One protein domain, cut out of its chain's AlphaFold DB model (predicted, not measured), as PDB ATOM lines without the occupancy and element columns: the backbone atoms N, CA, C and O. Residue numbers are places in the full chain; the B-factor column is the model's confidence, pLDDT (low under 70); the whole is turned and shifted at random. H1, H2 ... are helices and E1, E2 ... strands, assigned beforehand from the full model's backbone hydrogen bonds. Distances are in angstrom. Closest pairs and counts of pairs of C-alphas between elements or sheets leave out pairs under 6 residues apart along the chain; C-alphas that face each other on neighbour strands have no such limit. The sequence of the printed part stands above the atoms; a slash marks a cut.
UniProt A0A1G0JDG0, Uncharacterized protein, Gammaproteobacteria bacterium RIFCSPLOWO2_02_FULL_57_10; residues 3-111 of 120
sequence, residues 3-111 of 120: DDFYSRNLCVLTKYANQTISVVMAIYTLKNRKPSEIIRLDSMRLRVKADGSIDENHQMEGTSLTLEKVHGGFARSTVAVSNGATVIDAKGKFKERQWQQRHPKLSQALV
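Overview. This is residues 3 to 111 of the 120 residues of an uncharacterized protein of Gammaproteobacteria bacterium RIFCSPLOWO2_02_FULL_57_10 (UniProt A0A1G0JDG0). A long two-stranded hairpin, E1 and E2, makes one side of a loose, L-like shape, and from near its open end two helices, H2 and H3, reach away from it, one going out and the other coming back. The long loop between these helices extends the arm, with residues 80 to 86 sticking out free at its tip, while the short helices H1 and H4 lie at the two ends of the printed part. The 109 printed residues include four named helices and two named strands, in the order H1 E1 E2 H2 H3 H4, of mixed class, with the sheet E1 - E2 antiparallel. The whole is loose, with a radius of gyration of the C-alphas of 18.1 A, and spans 57 by 39 by 26 A.

Arrangement. Start at H1, residues 3 to 7, which touches no helix. Go on to E1, residues 20 to 31, and its antiparallel neighbour E2, residues 34 to 47, which form a hairpin with directions 164 degrees apart. Look for N 21 and O 46, 2.8 A apart, and N 36 and O 29, 2.9 A apart, both within hydrogen-bond range. E2 bends by 93 degrees at residue 37. Next comes H2, residues 56 to 72; its closest C-alpha pair with E2 is Arg 47 and His 58, at 6.3 A. H3, residues 90 to 102, comes closest to E2 with the C-alphas of Arg 45 and Arg 102, 5.1 A apart. H2 and H3 only just touch, with 3 pairs of C-alphas within 8 A, and H2 does so with residues 62 to 65 alone. Their closest C-alphas are those of Leu 65 and Trp 99, 6.9 A apart, and they run opposite ways at a steep tilt of 55 degrees. H4, residues 108 to 111, is apart from H3, and only just apart from E2, at 8.4 A. In H1, H2 and H3 every O i to N i+4 pair is within hydrogen-bond range; H4 is too short for such a pair.

Along the chain. Find C-alpha 3 at (-6.018, -24.537, -14.493), where H1 begins; it is 5.6 A long. E1 starts at C-alpha 20, (-10.154, -41.210, -24.909), and runs 34.6 A, and E2 comes back over 31.6 A. H2 covers 23.9 A and H3 18.5 A. H4, 5.0 A long, ends at C-alpha 111, (-15.299, -44.438, -5.845).

Size, cuts and confidence. The printed part has no cut. The two C-alphas farthest apart are those of Asn 32 and Asn 83, 60.4 A. The links H1 to E1 and H2 to H3 are long. Look at the B-factor column for residues 3 to 9 and 71 to 88: there the model's pLDDT is under 70, against a mean of 77.9 over the printed part.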
ATOM      1  N   ASP A   3      -5.494 -25.595 -13.615       49.47
ATOM      2  CA  ASP A   3      -6.018 -24.537 -14.493       49.47
ATOM      3  C   ASP A   3      -5.217 -24.414 -15.792       49.47
ATOM      4  O   ASP A   3      -5.794 -24.295 -16.867       49.47
ATOM      5  N   ASP A   4      -3.892 -24.544 -15.728       52.50
ATOM      6  CA  ASP A   4      -3.054 -24.567 -16.932       52.50
ATOM      7  C   ASP A   4      -3.339 -25.800 -17.811       52.50
ATOM      8  O   ASP A   4      -3.290 -25.726 -19.033       52.50
ATOM      9  N   PHE A   5      -3.685 -26.932 -17.196       56.28
ATOM     10  CA  PHE A   5      -4.027 -28.170 -17.895       56.28
ATOM     11  C   PHE A   5      -5.414 -28.095 -18.551       56.28
ATOM     12  O   PHE A   5      -5.567 -28.477 -19.708       56.28
ATOM     13  N   TYR A   6      -6.411 -27.582 -17.829       59.28
ATOM     14  CA  TYR A   6      -7.800 -27.533 -18.282       59.28
ATOM     15  C   TYR A   6      -8.085 -26.349 -19.222       59.28
ATOM     16  O   TYR A   6      -9.027 -26.416 -20.010       59.28
ATOM     17  N   SER A   7      -7.276 -25.282 -19.152       59.72
ATOM     18  CA  SER A   7      -7.566 -23.994 -19.806       59.72
ATOM     19  C   SER A   7      -6.547 -23.563 -20.867       59.72
ATOM     20  O   SER A   7      -6.823 -22.604 -21.581       59.72
ATOM     21  N   ARG A   8      -5.355 -24.182 -20.956       58.72
ATOM     22  CA  ARG A   8      -4.241 -23.643 -21.772       58.72
ATOM     23  C   ARG A   8      -3.668 -24.582 -22.840       58.72
ATOM     24  O   ARG A   8      -2.526 -24.384 -23.240       58.72
ATOM     25  N   ASN A   9      -4.427 -25.569 -23.329       64.00
ATOM     26  CA  ASN A   9      -4.003 -26.473 -24.420       64.00
ATOM     27  C   ASN A   9      -2.594 -27.062 -24.230       64.00
ATOM     28  O   ASN A   9      -1.809 -27.165 -25.171       64.00
ATOM     29  N   LEU A  10      -2.241 -27.423 -22.996       75.12
ATOM     30  CA  LEU A  10      -0.902 -27.921 -22.710       75.12
ATOM     31  C   LEU A  10      -0.768 -29.405 -23.068       75.12
ATOM     32  O   LEU A  10      -1.619 -30.228 -22.726       75.12
ATOM     33  N   CYS A  11       0.358 -29.751 -23.689       81.88
ATOM     34  CA  CYS A  11       0.727 -31.107 -24.096       81.88
ATOM     35  C   CYS A  11       1.239 -31.959 -22.919       81.88
ATOM     36  O   CYS A  11       2.373 -32.434 -22.922       81.88
ATOM     37  N   VAL A  12       0.429 -32.120 -21.871       82.56
ATOM     38  CA  VAL A  12       0.841 -32.796 -20.620       82.56
ATOM     39  C   VAL A  12       0.342 -34.239 -20.500       82.56
ATOM     40  O   VAL A  12       0.750 -34.954 -19.588       82.56
ATOM     41  N   LEU A  13      -0.509 -34.700 -21.423       84.62
ATOM     42  CA  LEU A  13      -1.068 -36.058 -21.436       84.62
ATOM     43  C   LEU A  13      -0.471 -36.936 -22.541       84.62
ATOM     44  O   LEU A  13      -1.155 -37.804 -23.075       84.62
ATOM     45  N   THR A  14       0.805 -36.756 -22.881       86.88
ATOM     46  CA  THR A  14       1.483 -37.516 -23.953       86.88
ATOM     47  C   THR A  14       1.375 -39.036 -23.781       86.88
ATOM     48  O   THR A  14       1.200 -39.757 -24.758       86.88
ATOM     49  N   LYS A  15       1.357 -39.539 -22.538       91.44
ATOM     50  CA  LYS A  15       1.108 -40.962 -22.226       91.44
ATOM     51  C   LYS A  15      -0.245 -41.479 -22.741       91.44
ATOM     52  O   LYS A  15      -0.402 -42.675 -22.982       91.44
ATOM     53  N   TYR A  16      -1.220 -40.592 -22.887       90.38
ATOM     54  CA  TYR A  16      -2.576 -40.891 -23.334       90.38
ATOM     55  C   TYR A  16      -2.834 -40.406 -24.768       90.38
ATOM     56  O   TYR A  16      -3.990 -40.311 -25.173       90.38
ATOM     57  N   ALA A  17      -1.787 -40.097 -25.541       91.56
ATOM     58  CA  ALA A  17      -1.915 -39.632 -26.917       91.56
ATOM     59  C   ALA A  17      -2.812 -40.560 -27.752       91.56
ATOM     60  O   ALA A  17      -2.702 -41.787 -27.683       91.56
ATOM     61  N   ASN A  18      -3.706 -39.962 -28.545       92.81
ATOM     62  CA  ASN A  18      -4.705 -40.658 -29.364       92.81
ATOM     63  C   ASN A  18      -5.689 -41.545 -28.584       92.81
ATOM     64  O   ASN A  18      -6.350 -42.401 -29.186       92.81
ATOM     65  N   GLN A  19      -5.853 -41.334 -27.278       92.81
ATOM     66  CA  GLN A  19      -6.805 -42.073 -26.451       92.81
ATOM     67  C   GLN A  19      -7.952 -41.183 -25.983       92.81
ATOM     68  O   GLN A  19      -7.860 -39.957 -25.918       92.81
ATOM     69  N   THR A  20      -9.067 -41.832 -25.661       90.75
ATOM     70  CA  THR A  20     -10.154 -41.210 -24.909       90.75
ATOM     71  C   THR A  20     -10.036 -41.678 -23.469       90.75
ATOM     72  O   THR A  20     -10.144 -42.873 -23.197       90.75
ATOM     73  N   ILE A  21      -9.808 -40.745 -22.553       89.12
ATOM     74  CA  ILE A  21      -9.634 -41.026 -21.129       89.12
ATOM     75  C   ILE A  21     -10.885 -40.630 -20.352       89.12
ATOM     76  O   ILE A  21     -11.596 -39.705 -20.737       89.12
ATOM     77  N   SER A  22     -11.140 -41.317 -19.241       87.44
ATOM     78  CA  SER A  22     -12.131 -40.883 -18.254       87.44
ATOM     79  C   SER A  22     -11.406 -40.143 -17.137       87.44
ATOM     80  O   SER A  22     -10.541 -40.715 -16.477       87.44
ATOM     81  N   VAL A  23     -11.770 -38.886 -16.923       86.12
ATOM     82  CA  VAL A  23     -11.284 -38.056 -15.822       86.12
ATOM     83  C   VAL A  23     -12.365 -37.989 -14.755       86.12
ATOM     84  O   VAL A  23     -13.553 -37.916 -15.073       86.12
ATOM     85  N   VAL A  24     -11.948 -38.031 -13.491       86.00
ATOM     86  CA  VAL A  24     -12.836 -37.825 -12.348       86.00
ATOM     87  C   VAL A  24     -12.361 -36.606 -11.577       86.00
ATOM     88  O   VAL A  24     -11.195 -36.526 -11.199       86.00
ATOM     89  N   MET A  25     -13.270 -35.667 -11.360       84.38
ATOM     90  CA  MET A  25     -13.061 -34.469 -10.570       84.38
ATOM     91  C   MET A  25     -13.752 -34.646  -9.223       84.38
ATOM     92  O   MET A  25     -14.949 -34.926  -9.164       84.38
ATOM     93  N   ALA A  26     -12.986 -34.497  -8.147       85.25
ATOM     94  CA  ALA A  26     -13.504 -34.523  -6.790       85.25
ATOM     95  C   ALA A  26     -13.548 -33.106  -6.227       85.25
ATOM     96  O   ALA A  26     -12.526 -32.426  -6.163       85.25
ATOM     97  N   ILE A  27     -14.731 -32.686  -5.793       85.12
ATOM     98  CA  ILE A  27     -14.938 -31.459  -5.029       85.12
ATOM     99  C   ILE A  27     -15.092 -31.881  -3.574       85.12
ATOM    100  O   ILE A  27     -15.977 -32.677  -3.252       85.12
ATOM    101  N   TYR A  28     -14.231 -31.372  -2.700       89.06
ATOM    102  CA  TYR A  28     -14.179 -31.770  -1.299       89.06
ATOM    103  C   TYR A  28     -13.954 -30.573  -0.373       89.06
ATOM    104  O   TYR A  28     -13.405 -29.547  -0.773       89.06
ATOM    105  N   THR A  29     -14.388 -30.707   0.878       91.00
ATOM    106  CA  THR A  29     -14.097 -29.751   1.947       91.00
ATOM    107  C   THR A  29     -12.713 -29.999   2.527       91.00
ATOM    108  O   THR A  29     -12.200 -31.120   2.519       91.00
ATOM    109  N   LEU A  30     -12.112 -28.936   3.056       92.62
ATOM    110  CA  LEU A  30     -10.857 -28.998   3.787       92.62
ATOM    111  C   LEU A  30     -11.101 -28.723   5.270       92.62
ATOM    112  O   LEU A  30     -11.766 -27.752   5.626       92.62
ATOM    113  N   LYS A  31     -10.449 -29.499   6.134       93.75
ATOM    114  CA  LYS A  31     -10.284 -29.203   7.558       93.75
ATOM    115  C   LYS A  31      -8.800 -29.251   7.889       93.75
ATOM    116  O   LYS A  31      -8.131 -30.244   7.626       93.75
ATOM    117  N   ASN A  32      -8.259 -28.164   8.435       92.38
ATOM    118  CA  ASN A  32      -6.825 -28.037   8.733       92.38
ATOM    119  C   ASN A  32      -5.921 -28.358   7.524       92.38
ATOM    120  O   ASN A  32      -4.919 -29.055   7.659       92.38
ATOM    121  N   ARG A  33      -6.297 -27.870   6.329       89.19
ATOM    122  CA  ARG A  33      -5.613 -28.123   5.040       89.19
ATOM    123  C   ARG A  33      -5.567 -29.592   4.599       89.19
ATOM    124  O   ARG A  33      -4.896 -29.900   3.620       89.19
ATOM    125  N   LYS A  34      -6.292 -30.483   5.274       88.38
ATOM    126  CA  LYS A  34      -6.487 -31.869   4.850       88.38
ATOM    127  C   LYS A  34      -7.903 -32.052   4.308       88.38
ATOM    128  O   LYS A  34      -8.818 -31.416   4.840       88.38
ATOM    129  N   PRO A  35      -8.106 -32.878   3.271       90.31
ATOM    130  CA  PRO A  35      -9.444 -33.253   2.832       90.31
ATOM    131  C   PRO A  35     -10.255 -33.796   4.014       90.31
ATOM    132  O   PRO A  35      -9.755 -34.626   4.771       90.31
ATOM    133  N   SER A  36     -11.491 -33.323   4.186       91.19
ATOM    134  CA  SER A  36     -12.410 -33.807   5.228       91.19
ATOM    135  C   SER A  36     -13.615 -34.568   4.687       91.19
ATOM    136  O   SER A  36     -14.002 -35.570   5.275       91.19
ATOM    137  N   GLU A  37     -14.197 -34.130   3.572       90.94
ATOM    138  CA  GLU A  37     -15.392 -34.759   3.001       90.94
ATOM    139  C   GLU A  37     -15.492 -34.470   1.505       90.94
ATOM    140  O   GLU A  37     -15.294 -33.333   1.086       90.94
ATOM    141  N   ILE A  38     -15.835 -35.473   0.695       88.81
ATOM    142  CA  ILE A  38     -16.144 -35.269  -0.726       88.81
ATOM    143  C   ILE A  38     -17.598 -34.813  -0.849       88.81
ATOM    144  O   ILE A  38     -18.514 -35.561  -0.526       88.81
ATOM    145  N   ILE A  39     -17.796 -33.604  -1.368       88.50
ATOM    146  CA  ILE A  39     -19.112 -33.022  -1.653       88.50
ATOM    147  C   ILE A  39     -19.659 -33.581  -2.969       88.50
ATOM    148  O   ILE A  39     -20.862 -33.790  -3.119       88.50
ATOM    149  N   ARG A  40     -18.779 -33.786  -3.958       83.81
ATOM    150  CA  ARG A  40     -19.183 -34.188  -5.306       83.81
ATOM    151  C   ARG A  40     -18.069 -34.906  -6.058       83.81
ATOM    152  O   ARG A  40     -16.908 -34.514  -5.981       83.81
ATOM    153  N   LEU A  41     -18.454 -35.923  -6.828       86.94
ATOM    154  CA  LEU A  41     -17.612 -36.572  -7.830       86.94
ATOM    155  C   LEU A  41     -18.254 -36.399  -9.201       86.94
ATOM    156  O   LEU A  41     -19.346 -36.912  -9.441       86.94
ATOM    157  N   ASP A  42     -17.557 -35.717 -10.097       82.75
ATOM    158  CA  ASP A  42     -17.953 -35.582 -11.492       82.75
ATOM    159  C   ASP A  42     -17.021 -36.404 -12.371       82.75
ATOM    160  O   ASP A  42     -15.805 -36.370 -12.214       82.75
ATOM    161  N   SER A  43     -17.584 -37.147 -13.314       85.88
ATOM    162  CA  SER A  43     -16.819 -37.891 -14.308       85.88
ATOM    163  C   SER A  43     -17.017 -37.276 -15.683       85.88
ATOM    164  O   SER A  43     -18.111 -36.818 -16.018       85.88
ATOM    165  N   MET A  44     -15.971 -37.283 -16.503       85.75
ATOM    166  CA  MET A  44     -16.077 -36.882 -17.899       85.75
ATOM    167  C   MET A  44     -15.083 -37.631 -18.777       85.75
ATOM    168  O   MET A  44     -13.969 -37.940 -18.358       85.75
ATOM    169  N   ARG A  45     -15.471 -37.902 -20.020       88.00
ATOM    170  CA  ARG A  45     -14.567 -38.408 -21.048       88.00
ATOM    171  C   ARG A  45     -13.921 -37.254 -21.796       88.00
ATOM    172  O   ARG A  45     -14.614 -36.348 -22.249       88.00
ATOM    173  N   LEU A  46     -12.607 -37.329 -21.962       87.12
ATOM    174  CA  LEU A  46     -11.807 -36.377 -22.723       87.12
ATOM    175  C   LEU A  46     -11.056 -37.116 -23.823       87.12
ATOM    176  O   LEU A  46     -10.513 -38.198 -23.593       87.12
ATOM    177  N   ARG A  47     -11.016 -36.523 -25.013       90.94
ATOM    178  CA  ARG A  47     -10.175 -36.988 -26.110       90.94
ATOM    179  C   ARG A  47      -8.824 -36.284 -26.016       90.94
ATOM    180  O   ARG A  47      -8.777 -35.070 -25.846       90.94
ATOM    181  N   VAL A  48      -7.744 -37.052 -26.109       90.12
ATOM    182  CA  VAL A  48      -6.371 -36.541 -26.109       90.12
ATOM    183  C   VAL A  48      -5.827 -36.626 -27.532       90.12
ATOM    184  O   VAL A  48      -5.885 -37.687 -28.165       90.12
ATOM    185  N   LYS A  49      -5.328 -35.500 -28.048       91.06
ATOM    186  CA  LYS A  49      -4.705 -35.391 -29.371       91.06
ATOM    187  C   LYS A  49      -3.368 -36.149 -29.395       91.06
ATOM    188  O   LYS A  49      -2.860 -36.602 -28.367       91.06
ATOM    189  N   ALA A  50      -2.792 -36.312 -30.582       91.44
ATOM    190  CA  ALA A  50      -1.518 -37.015 -30.755       91.44
ATOM    191  C   ALA A  50      -0.351 -36.335 -30.015       91.44
ATOM    192  O   ALA A  50       0.556 -37.013 -29.544       91.44
ATOM    193  N   ASP A  51      -0.398 -35.012 -29.878       88.62
ATOM    194  CA  ASP A  51       0.598 -34.214 -29.156       88.62
ATOM    195  C   ASP A  51       0.427 -34.263 -27.625       88.62
ATOM    196  O   ASP A  51       1.252 -33.719 -26.899       88.62
ATOM    197  N   GLY A  52      -0.613 -34.930 -27.111       86.12
ATOM    198  CA  GLY A  52      -0.900 -34.996 -25.679       86.12
ATOM    199  C   GLY A  52      -1.693 -33.805 -25.132       86.12
ATOM    200  O   GLY A  52      -1.863 -33.723 -23.915       86.12
ATOM    201  N   SER A  53      -2.166 -32.893 -25.986       87.75
ATOM    202  CA  SER A  53      -3.134 -31.852 -25.614       87.75
ATOM    203  C   SER A  53      -4.570 -32.396 -25.616       87.75
ATOM    204  O   SER A  53      -4.861 -33.453 -26.186       87.75
ATOM    205  N   ILE A  54      -5.492 -31.701 -24.948       87.19
ATOM    206  CA  ILE A  54      -6.918 -32.052 -24.969       87.19
ATOM    207  C   ILE A  54      -7.521 -31.613 -26.306       87.19
ATOM    208  O   ILE A  54      -7.223 -30.541 -26.827       87.19
ATOM    209  N   ASP A  55      -8.390 -32.446 -26.868       87.50
ATOM    210  CA  ASP A  55      -9.231 -32.068 -27.996       87.50
ATOM    211  C   ASP A  55     -10.284 -31.041 -27.554       87.50
ATOM    212  O   ASP A  55     -11.280 -31.377 -26.910       87.50
ATOM    213  N   GLU A  56     -10.040 -29.780 -27.897       81.06
ATOM    214  CA  GLU A  56     -10.903 -28.640 -27.577       81.06
ATOM    215  C   GLU A  56     -12.308 -28.781 -28.149       81.06
ATOM    216  O   GLU A  56     -13.267 -28.427 -27.470       81.06
ATOM    217  N   ASN A  57     -12.463 -29.347 -29.350       81.69
ATOM    218  CA  ASN A  57     -13.788 -29.563 -29.930       81.69
ATOM    219  C   ASN A  57     -14.561 -30.566 -29.073       81.69
ATOM    220  O   ASN A  57     -15.704 -30.323 -28.678       81.69
ATOM    221  N   HIS A  58     -13.892 -31.653 -28.685       80.94
ATOM    222  CA  HIS A  58     -14.470 -32.623 -27.767       80.94
ATOM    223  C   HIS A  58     -14.763 -31.998 -26.391       80.94
ATOM    224  O   HIS A  58     -15.782 -32.316 -25.779       80.94
ATOM    225  N   GLN A  59     -13.924 -31.099 -25.880       80.06
ATOM    226  CA  GLN A  59     -14.162 -30.415 -24.606       80.06
ATOM    227  C   GLN A  59     -15.344 -29.435 -24.686       80.06
ATOM    228  O   GLN A  59     -16.234 -29.489 -23.837       80.06
ATOM    229  N   MET A  60     -15.396 -28.585 -25.715       81.00
ATOM    230  CA  MET A  60     -16.462 -27.602 -25.939       81.00
ATOM    231  C   MET A  60     -17.833 -28.267 -26.050       81.00
ATOM    232  O   MET A  60     -18.786 -27.815 -25.416       81.00
ATOM    233  N   GLU A  61     -17.929 -29.377 -26.784       79.94
ATOM    234  CA  GLU A  61     -19.158 -30.171 -26.862       79.94
ATOM    235  C   GLU A  61     -19.594 -30.691 -25.481       79.94
ATOM    236  O   GLU A  61     -20.778 -30.671 -25.150       79.94
ATOM    237  N   GLY A  62     -18.646 -31.111 -24.635       77.19
ATOM    238  CA  GLY A  62     -18.933 -31.554 -23.266       77.19
ATOM    239  C   GLY A  62     -19.442 -30.417 -22.376       77.19
ATOM    240  O   GLY A  62     -20.420 -30.581 -21.642       77.19
ATOM    241  N   THR A  63     -18.822 -29.243 -22.481       77.06
ATOM    242  CA  THR A  63     -19.247 -28.036 -21.764       77.06
ATOM    243  C   THR A  63     -20.639 -27.590 -22.203       77.06
ATOM    244  O   THR A  63     -21.483 -27.301 -21.354       77.06
ATOM    245  N   SER A  64     -20.920 -27.606 -23.510       78.00
ATOM    246  CA  SER A  64     -22.241 -27.291 -24.061       78.00
ATOM    247  C   SER A  64     -23.317 -28.235 -23.515       78.00
ATOM    248  O   SER A  64     -24.318 -27.774 -22.965       78.00
ATOM    249  N   LEU A  65     -23.071 -29.549 -23.535       78.50
ATOM    250  CA  LEU A  65     -23.990 -30.544 -22.966       78.50
ATOM    251  C   LEU A  65     -24.229 -30.338 -21.461       78.50
ATOM    252  O   LEU A  65     -25.347 -30.530 -20.977       78.50
ATOM    253  N   THR A  66     -23.200 -29.924 -20.717       78.62
ATOM    254  CA  THR A  66     -23.306 -29.612 -19.282       78.62
ATOM    255  C   THR A  66     -24.165 -28.377 -19.039       78.62
ATOM    256  O   THR A  66     -25.072 -28.416 -18.207       78.62
ATOM    257  N   LEU A  67     -23.928 -27.299 -19.791       77.00
ATOM    258  CA  LEU A  67     -24.718 -26.069 -19.719       77.00
ATOM    259  C   LEU A  67     -26.195 -26.334 -20.015       77.00
ATOM    260  O   LEU A  67     -27.049 -25.868 -19.263       77.00
ATOM    261  N   GLU A  68     -26.490 -27.116 -21.055       75.06
ATOM    262  CA  GLU A  68     -27.860 -27.497 -21.410       75.06
ATOM    263  C   GLU A  68     -28.540 -28.312 -20.304       75.06
ATOM    264  O   GLU A  68     -29.697 -28.053 -19.956       75.06
ATOM    265  N   LYS A  69     -27.819 -29.268 -19.704       75.75
ATOM    266  CA  LYS A  69     -28.348 -30.071 -18.596       75.75
ATOM    267  C   LYS A  69     -28.660 -29.215 -17.367       75.75
ATOM    268  O   LYS A  69     -29.703 -29.421 -16.754       75.75
ATOM    269  N   VAL A  70     -27.790 -28.259 -17.033       75.69
ATOM    270  CA  VAL A  70     -27.938 -27.376 -15.864       75.69
ATOM    271  C   VAL A  70     -29.048 -26.337 -16.059       75.69
ATOM    272  O   VAL A  70     -29.846 -26.134 -15.150       75.69
ATOM    273  N   HIS A  71     -29.135 -25.692 -17.228       67.69
ATOM    274  CA  HIS A  71     -30.063 -24.572 -17.445       67.69
ATOM    275  C   HIS A  71     -31.492 -24.992 -17.817       67.69
ATOM    276  O   HIS A  71     -32.430 -24.218 -17.615       67.69
ATOM    277  N   GLY A  72     -31.694 -26.192 -18.367       60.22
ATOM    278  CA  GLY A  72     -33.017 -26.599 -18.849       60.22
ATOM    279  C   GLY A  72     -33.415 -28.042 -18.575       60.22
ATOM    280  O   GLY A  72     -34.586 -28.372 -18.759       60.22
ATOM    281  N   GLY A  73     -32.487 -28.912 -18.167       61.31
ATOM    282  CA  GLY A  73     -32.653 -30.349 -18.373       61.31
ATOM    283  C   GLY A  73     -32.783 -30.676 -19.870       61.31
ATOM    284  O   GLY A  73     -33.170 -29.842 -20.690       61.31
ATOM    285  N   PHE A  74     -32.494 -31.910 -20.283       61.81
ATOM    286  CA  PHE A  74     -32.608 -32.263 -21.708       61.81
ATOM    287  C   PHE A  74     -34.047 -32.204 -22.262       61.81
ATOM    288  O   PHE A  74     -34.229 -32.386 -23.459       61.81
ATOM    289  N   ALA A  75     -35.047 -31.925 -21.418       53.84
ATOM    290  CA  ALA A  75     -36.476 -32.026 -21.708       53.84
ATOM    291  C   ALA A  75     -37.214 -30.677 -21.875       53.84
ATOM    292  O   ALA A  75     -38.442 -30.658 -21.913       53.84
ATOM    293  N   ARG A  76     -36.525 -29.528 -21.970       47.72
ATOM    294  CA  ARG A  76     -37.196 -28.210 -22.086       47.72
ATOM    295  C   ARG A  76     -37.501 -27.725 -23.508       47.72
ATOM    296  O   ARG A  76     -37.693 -26.529 -23.713       47.72
ATOM    297  N   SER A  77     -37.622 -28.615 -24.490       45.47
ATOM    298  CA  SER A  77     -38.261 -28.267 -25.769       45.47
ATOM    299  C   SER A  77     -39.665 -28.866 -25.838       45.47
ATOM    300  O   SER A  77     -39.858 -29.993 -26.267       45.47
ATOM    301  N   THR A  78     -40.631 -28.050 -25.399       41.97
ATOM    302  CA  THR A  78     -42.035 -28.025 -25.849       41.97
ATOM    303  C   THR A  78     -42.787 -29.360 -25.848       41.97
ATOM    304  O   THR A  78     -42.976 -29.980 -26.892       41.97
ATOM    305  N   VAL A  79     -43.353 -29.732 -24.698       44.47
ATOM    306  CA  VAL A  79     -44.545 -30.592 -24.692       44.47
ATOM    307  C   VAL A  79     -45.744 -29.705 -25.028       44.47
ATOM    308  O   VAL A  79     -46.386 -29.140 -24.147       44.47
ATOM    309  N   ALA A  80     -46.030 -29.547 -26.321       44.94
ATOM    310  CA  ALA A  80     -47.397 -29.279 -26.738       44.94
ATOM    311  C   ALA A  80     -48.167 -30.584 -26.513       44.94
ATOM    312  O   ALA A  80     -47.934 -31.583 -27.192       44.94
ATOM    313  N   VAL A  81     -49.030 -30.602 -25.500       47.84
ATOM    314  CA  VAL A  81     -49.962 -31.706 -25.273       47.84
ATOM    315  C   VAL A  81     -50.981 -31.666 -26.413       47.84
ATOM    316  O   VAL A  81     -51.946 -30.913 -26.350       47.84
ATOM    317  N   SER A  82     -50.764 -32.441 -27.477       45.16
ATOM    318  CA  SER A  82     -51.810 -32.725 -28.462       45.16
ATOM    319  C   SER A  82     -52.282 -34.165 -28.293       45.16
ATOM    320  O   SER A  82     -51.578 -35.107 -28.651       45.16
ATOM    321  N   ASN A  83     -53.466 -34.304 -27.698       47.41
ATOM    322  CA  ASN A  83     -54.412 -35.418 -27.789       47.41
ATOM    323  C   ASN A  83     -53.850 -36.781 -28.248       47.41
ATOM    324  O   ASN A  83     -53.776 -37.077 -29.437       47.41
ATOM    325  N   GLY A  84     -53.554 -37.655 -27.282       51.91
ATOM    326  CA  GLY A  84     -53.608 -39.112 -27.464       51.91
ATOM    327  C   GLY A  84     -52.428 -39.804 -28.155       51.91
ATOM    328  O   GLY A  84     -52.357 -41.029 -28.094       51.91
ATOM    329  N   ALA A  85     -51.477 -39.083 -28.752       54.72
ATOM    330  CA  ALA A  85     -50.267 -39.682 -29.317       54.72
ATOM    331  C   ALA A  85     -49.074 -39.491 -28.371       54.72
ATOM    332  O   ALA A  85     -48.773 -38.376 -27.946       54.72
ATOM    333  N   THR A  86     -48.361 -40.572 -28.046       58.31
ATOM    334  CA  THR A  86     -47.100 -40.503 -27.297       58.31
ATOM    335  C   THR A  86     -46.032 -39.835 -28.166       58.31
ATOM    336  O   THR A  86     -45.272 -40.503 -28.864       58.31
ATOM    337  N   VAL A  87     -45.968 -38.502 -28.153       62.09
ATOM    338  CA  VAL A  87     -44.882 -37.758 -28.794       62.09
ATOM    339  C   VAL A  87     -43.612 -38.013 -27.986       62.09
ATOM    340  O   VAL A  87     -43.446 -37.527 -26.869       62.09
ATOM    341  N   ILE A  88     -42.723 -38.844 -28.528       62.34
ATOM    342  CA  ILE A  88     -41.416 -39.101 -27.928       62.34
ATOM    343  C   ILE A  88     -40.516 -37.912 -28.252       62.34
ATOM    344  O   ILE A  88     -40.206 -37.676 -29.419       62.34
ATOM    345  N   ASP A  89     -40.030 -37.216 -27.225       71.94
ATOM    346  CA  ASP A  89     -38.954 -36.235 -27.383       71.94
ATOM    347  C   ASP A  89     -37.646 -36.946 -27.772       71.94
ATOM    348  O   ASP A  89     -36.831 -37.366 -26.941       71.94
ATOM    349  N   ALA A  90     -37.470 -37.141 -29.078       75.25
ATOM    350  CA  ALA A  90     -36.296 -37.779 -29.653       75.25
ATOM    351  C   ALA A  90     -35.025 -36.954 -29.404       75.25
ATOM    352  O   ALA A  90     -33.950 -37.528 -29.214       75.25
ATOM    353  N   LYS A  91     -35.146 -35.621 -29.350       75.75
ATOM    354  CA  LYS A  91     -34.021 -34.704 -29.150       75.75
ATOM    355  C   LYS A  91     -33.514 -34.780 -27.714       75.75
ATOM    356  O   LYS A  91     -32.312 -34.957 -27.508       75.75
ATOM    357  N   GLY A  92     -34.413 -34.745 -26.734       75.50
ATOM    358  CA  GLY A  92     -34.068 -34.935 -25.328       75.50
ATOM    359  C   GLY A  92     -33.461 -36.313 -25.058       75.50
ATOM    360  O   GLY A  92     -32.411 -36.415 -24.424       75.50
ATOM    361  N   LYS A  93     -34.037 -37.385 -25.625       79.06
ATOM    362  CA  LYS A  93     -33.478 -38.746 -25.498       79.06
ATOM    363  C   LYS A  93     -32.095 -38.892 -26.133       79.06
ATOM    364  O   LYS A  93     -31.250 -39.600 -25.587       79.06
ATOM    365  N   PHE A  94     -31.851 -38.254 -27.275       81.19
ATOM    366  CA  PHE A  94     -30.538 -38.270 -27.918       81.19
ATOM    367  C   PHE A  94     -29.479 -37.576 -27.053       81.19
ATOM    368  O   PHE A  94     -28.413 -38.145 -26.817       81.19
ATOM    369  N   LYS A  95     -29.800 -36.399 -26.504       80.44
ATOM    370  CA  LYS A  95     -28.902 -35.660 -25.607       80.44
ATOM    371  C   LYS A  95     -28.614 -36.412 -24.308       80.44
ATOM    372  O   LYS A  95     -27.465 -36.468 -23.882       80.44
ATOM    373  N   GLU A  96     -29.612 -37.080 -23.729       80.94
ATOM    374  CA  GLU A  96     -29.402 -37.928 -22.548       80.94
ATOM    375  C   GLU A  96     -28.458 -39.106 -22.851       80.94
ATOM    376  O   GLU A  96     -27.586 -39.424 -22.043       80.94
ATOM    377  N   ARG A  97     -28.546 -39.721 -24.038       83.56
ATOM    378  CA  ARG A  97     -27.586 -40.762 -24.452       83.56
ATOM    379  C   ARG A  97     -26.172 -40.206 -24.602       83.56
ATOM    380  O   ARG A  97     -25.230 -40.827 -24.114       83.56
ATOM    381  N   GLN A  98     -26.021 -39.043 -25.238       83.56
ATOM    382  CA  GLN A  98     -24.720 -38.376 -25.352       83.56
ATOM    383  C   GLN A  98     -24.142 -38.035 -23.973       83.56
ATOM    384  O   GLN A  98     -22.957 -38.263 -23.727       83.56
ATOM    385  N   TRP A  99     -24.985 -37.575 -23.045       82.62
ATOM    386  CA  TRP A  99     -24.594 -37.326 -21.662       82.62
ATOM    387  C   TRP A  99     -24.072 -38.587 -20.983       82.62
ATOM    388  O   TRP A  99     -22.974 -38.569 -20.441       82.62
ATOM    389  N   GLN A 100     -24.805 -39.700 -21.044       85.56
ATOM    390  CA  GLN A 100     -24.380 -40.951 -20.406       85.56
ATOM    391  C   GLN A 100     -23.085 -41.514 -21.003       85.56
ATOM    392  O   GLN A 100     -22.274 -42.096 -20.283       85.56
ATOM    393  N   GLN A 101     -22.866 -41.319 -22.305       84.81
ATOM    394  CA  GLN A 101     -21.620 -41.717 -22.958       84.81
ATOM    395  C   GLN A 101     -20.425 -40.870 -22.519       84.81
ATOM    396  O   GLN A 101     -19.315 -41.400 -22.435       84.81
ATOM    397  N   ARG A 102     -20.630 -39.575 -22.249       83.12
ATOM    398  CA  ARG A 102     -19.560 -38.649 -21.850       83.12
ATOM    399  C   ARG A 102     -19.330 -38.573 -20.353       83.12
ATOM    400  O   ARG A 102     -18.193 -38.369 -19.951       83.12
ATOM    401  N   HIS A 103     -20.361 -38.780 -19.550       83.12
ATOM    402  CA  HIS A 103     -20.332 -38.718 -18.092       83.12
ATOM    403  C   HIS A 103     -20.665 -40.104 -17.529       83.12
ATOM    404  O   HIS A 103     -21.775 -40.333 -17.033       83.12
ATOM    405  N   PRO A 104     -19.744 -41.077 -17.673       84.00
ATOM    406  CA  PRO A 104     -19.994 -42.443 -17.248       84.00
ATOM    407  C   PRO A 104     -20.200 -42.496 -15.735       84.00
ATOM    408  O   PRO A 104     -19.429 -41.917 -14.968       84.00
ATOM    409  N   LYS A 105     -21.213 -43.240 -15.290       85.44
ATOM    410  CA  LYS A 105     -21.411 -43.487 -13.859       85.44
ATOM    411  C   LYS A 105     -20.171 -44.170 -13.284       85.44
ATOM    412  O   LYS A 105     -19.658 -45.132 -13.858       85.44
ATOM    413  N   LEU A 106     -19.694 -43.661 -12.155       85.69
ATOM    414  CA  LEU A 106     -18.552 -44.234 -11.457       85.69
ATOM    415  C   LEU A 106     -18.969 -45.552 -10.802       85.69
ATOM    416  O   LEU A 106     -20.025 -45.633 -10.176       85.69
ATOM    417  N   SER A 107     -18.144 -46.589 -10.948       88.75
ATOM    418  CA  SER A 107     -18.358 -47.840 -10.223       88.75
ATOM    419  C   SER A 107     -18.006 -47.660  -8.748       88.75
ATOM    420  O   SER A 107     -17.105 -46.890  -8.410       88.75
ATOM    421  N   GLN A 108     -18.662 -48.418  -7.866       87.56
ATOM    422  CA  GLN A 108     -18.395 -48.341  -6.427       87.56
ATOM    423  C   GLN A 108     -16.917 -48.598  -6.103       87.56
ATOM    424  O   GLN A 108     -16.323 -47.881  -5.307       87.56
ATOM    425  N   ALA A 109     -16.289 -49.556  -6.790       90.31
ATOM    426  CA  ALA A 109     -14.868 -49.847  -6.631       90.31
ATOM    427  C   ALA A 109     -13.967 -48.654  -7.004       90.31
ATOM    428  O   ALA A 109     -12.951 -48.420  -6.352       90.31
ATOM    429  N   LEU A 110     -14.327 -47.894  -8.044       87.56
ATOM    430  CA  LEU A 110     -13.584 -46.695  -8.437       87.56
ATOM    431  C   LEU A 110     -13.780 -45.568  -7.423       87.56
ATOM    432  O   LEU A 110     -12.809 -44.912  -7.058       87.56
ATOM    433  N   VAL A 111     -15.005 -45.391  -6.921       87.62
ATOM    434  CA  VAL A 111     -15.299 -44.438  -5.845       87.62
ATOM    435  C   VAL A 111     -14.445 -44.761  -4.618       87.62
ATOM    436  O   VAL A 111     -13.711 -43.895  -4.157       87.62
TER     437      VAL A 111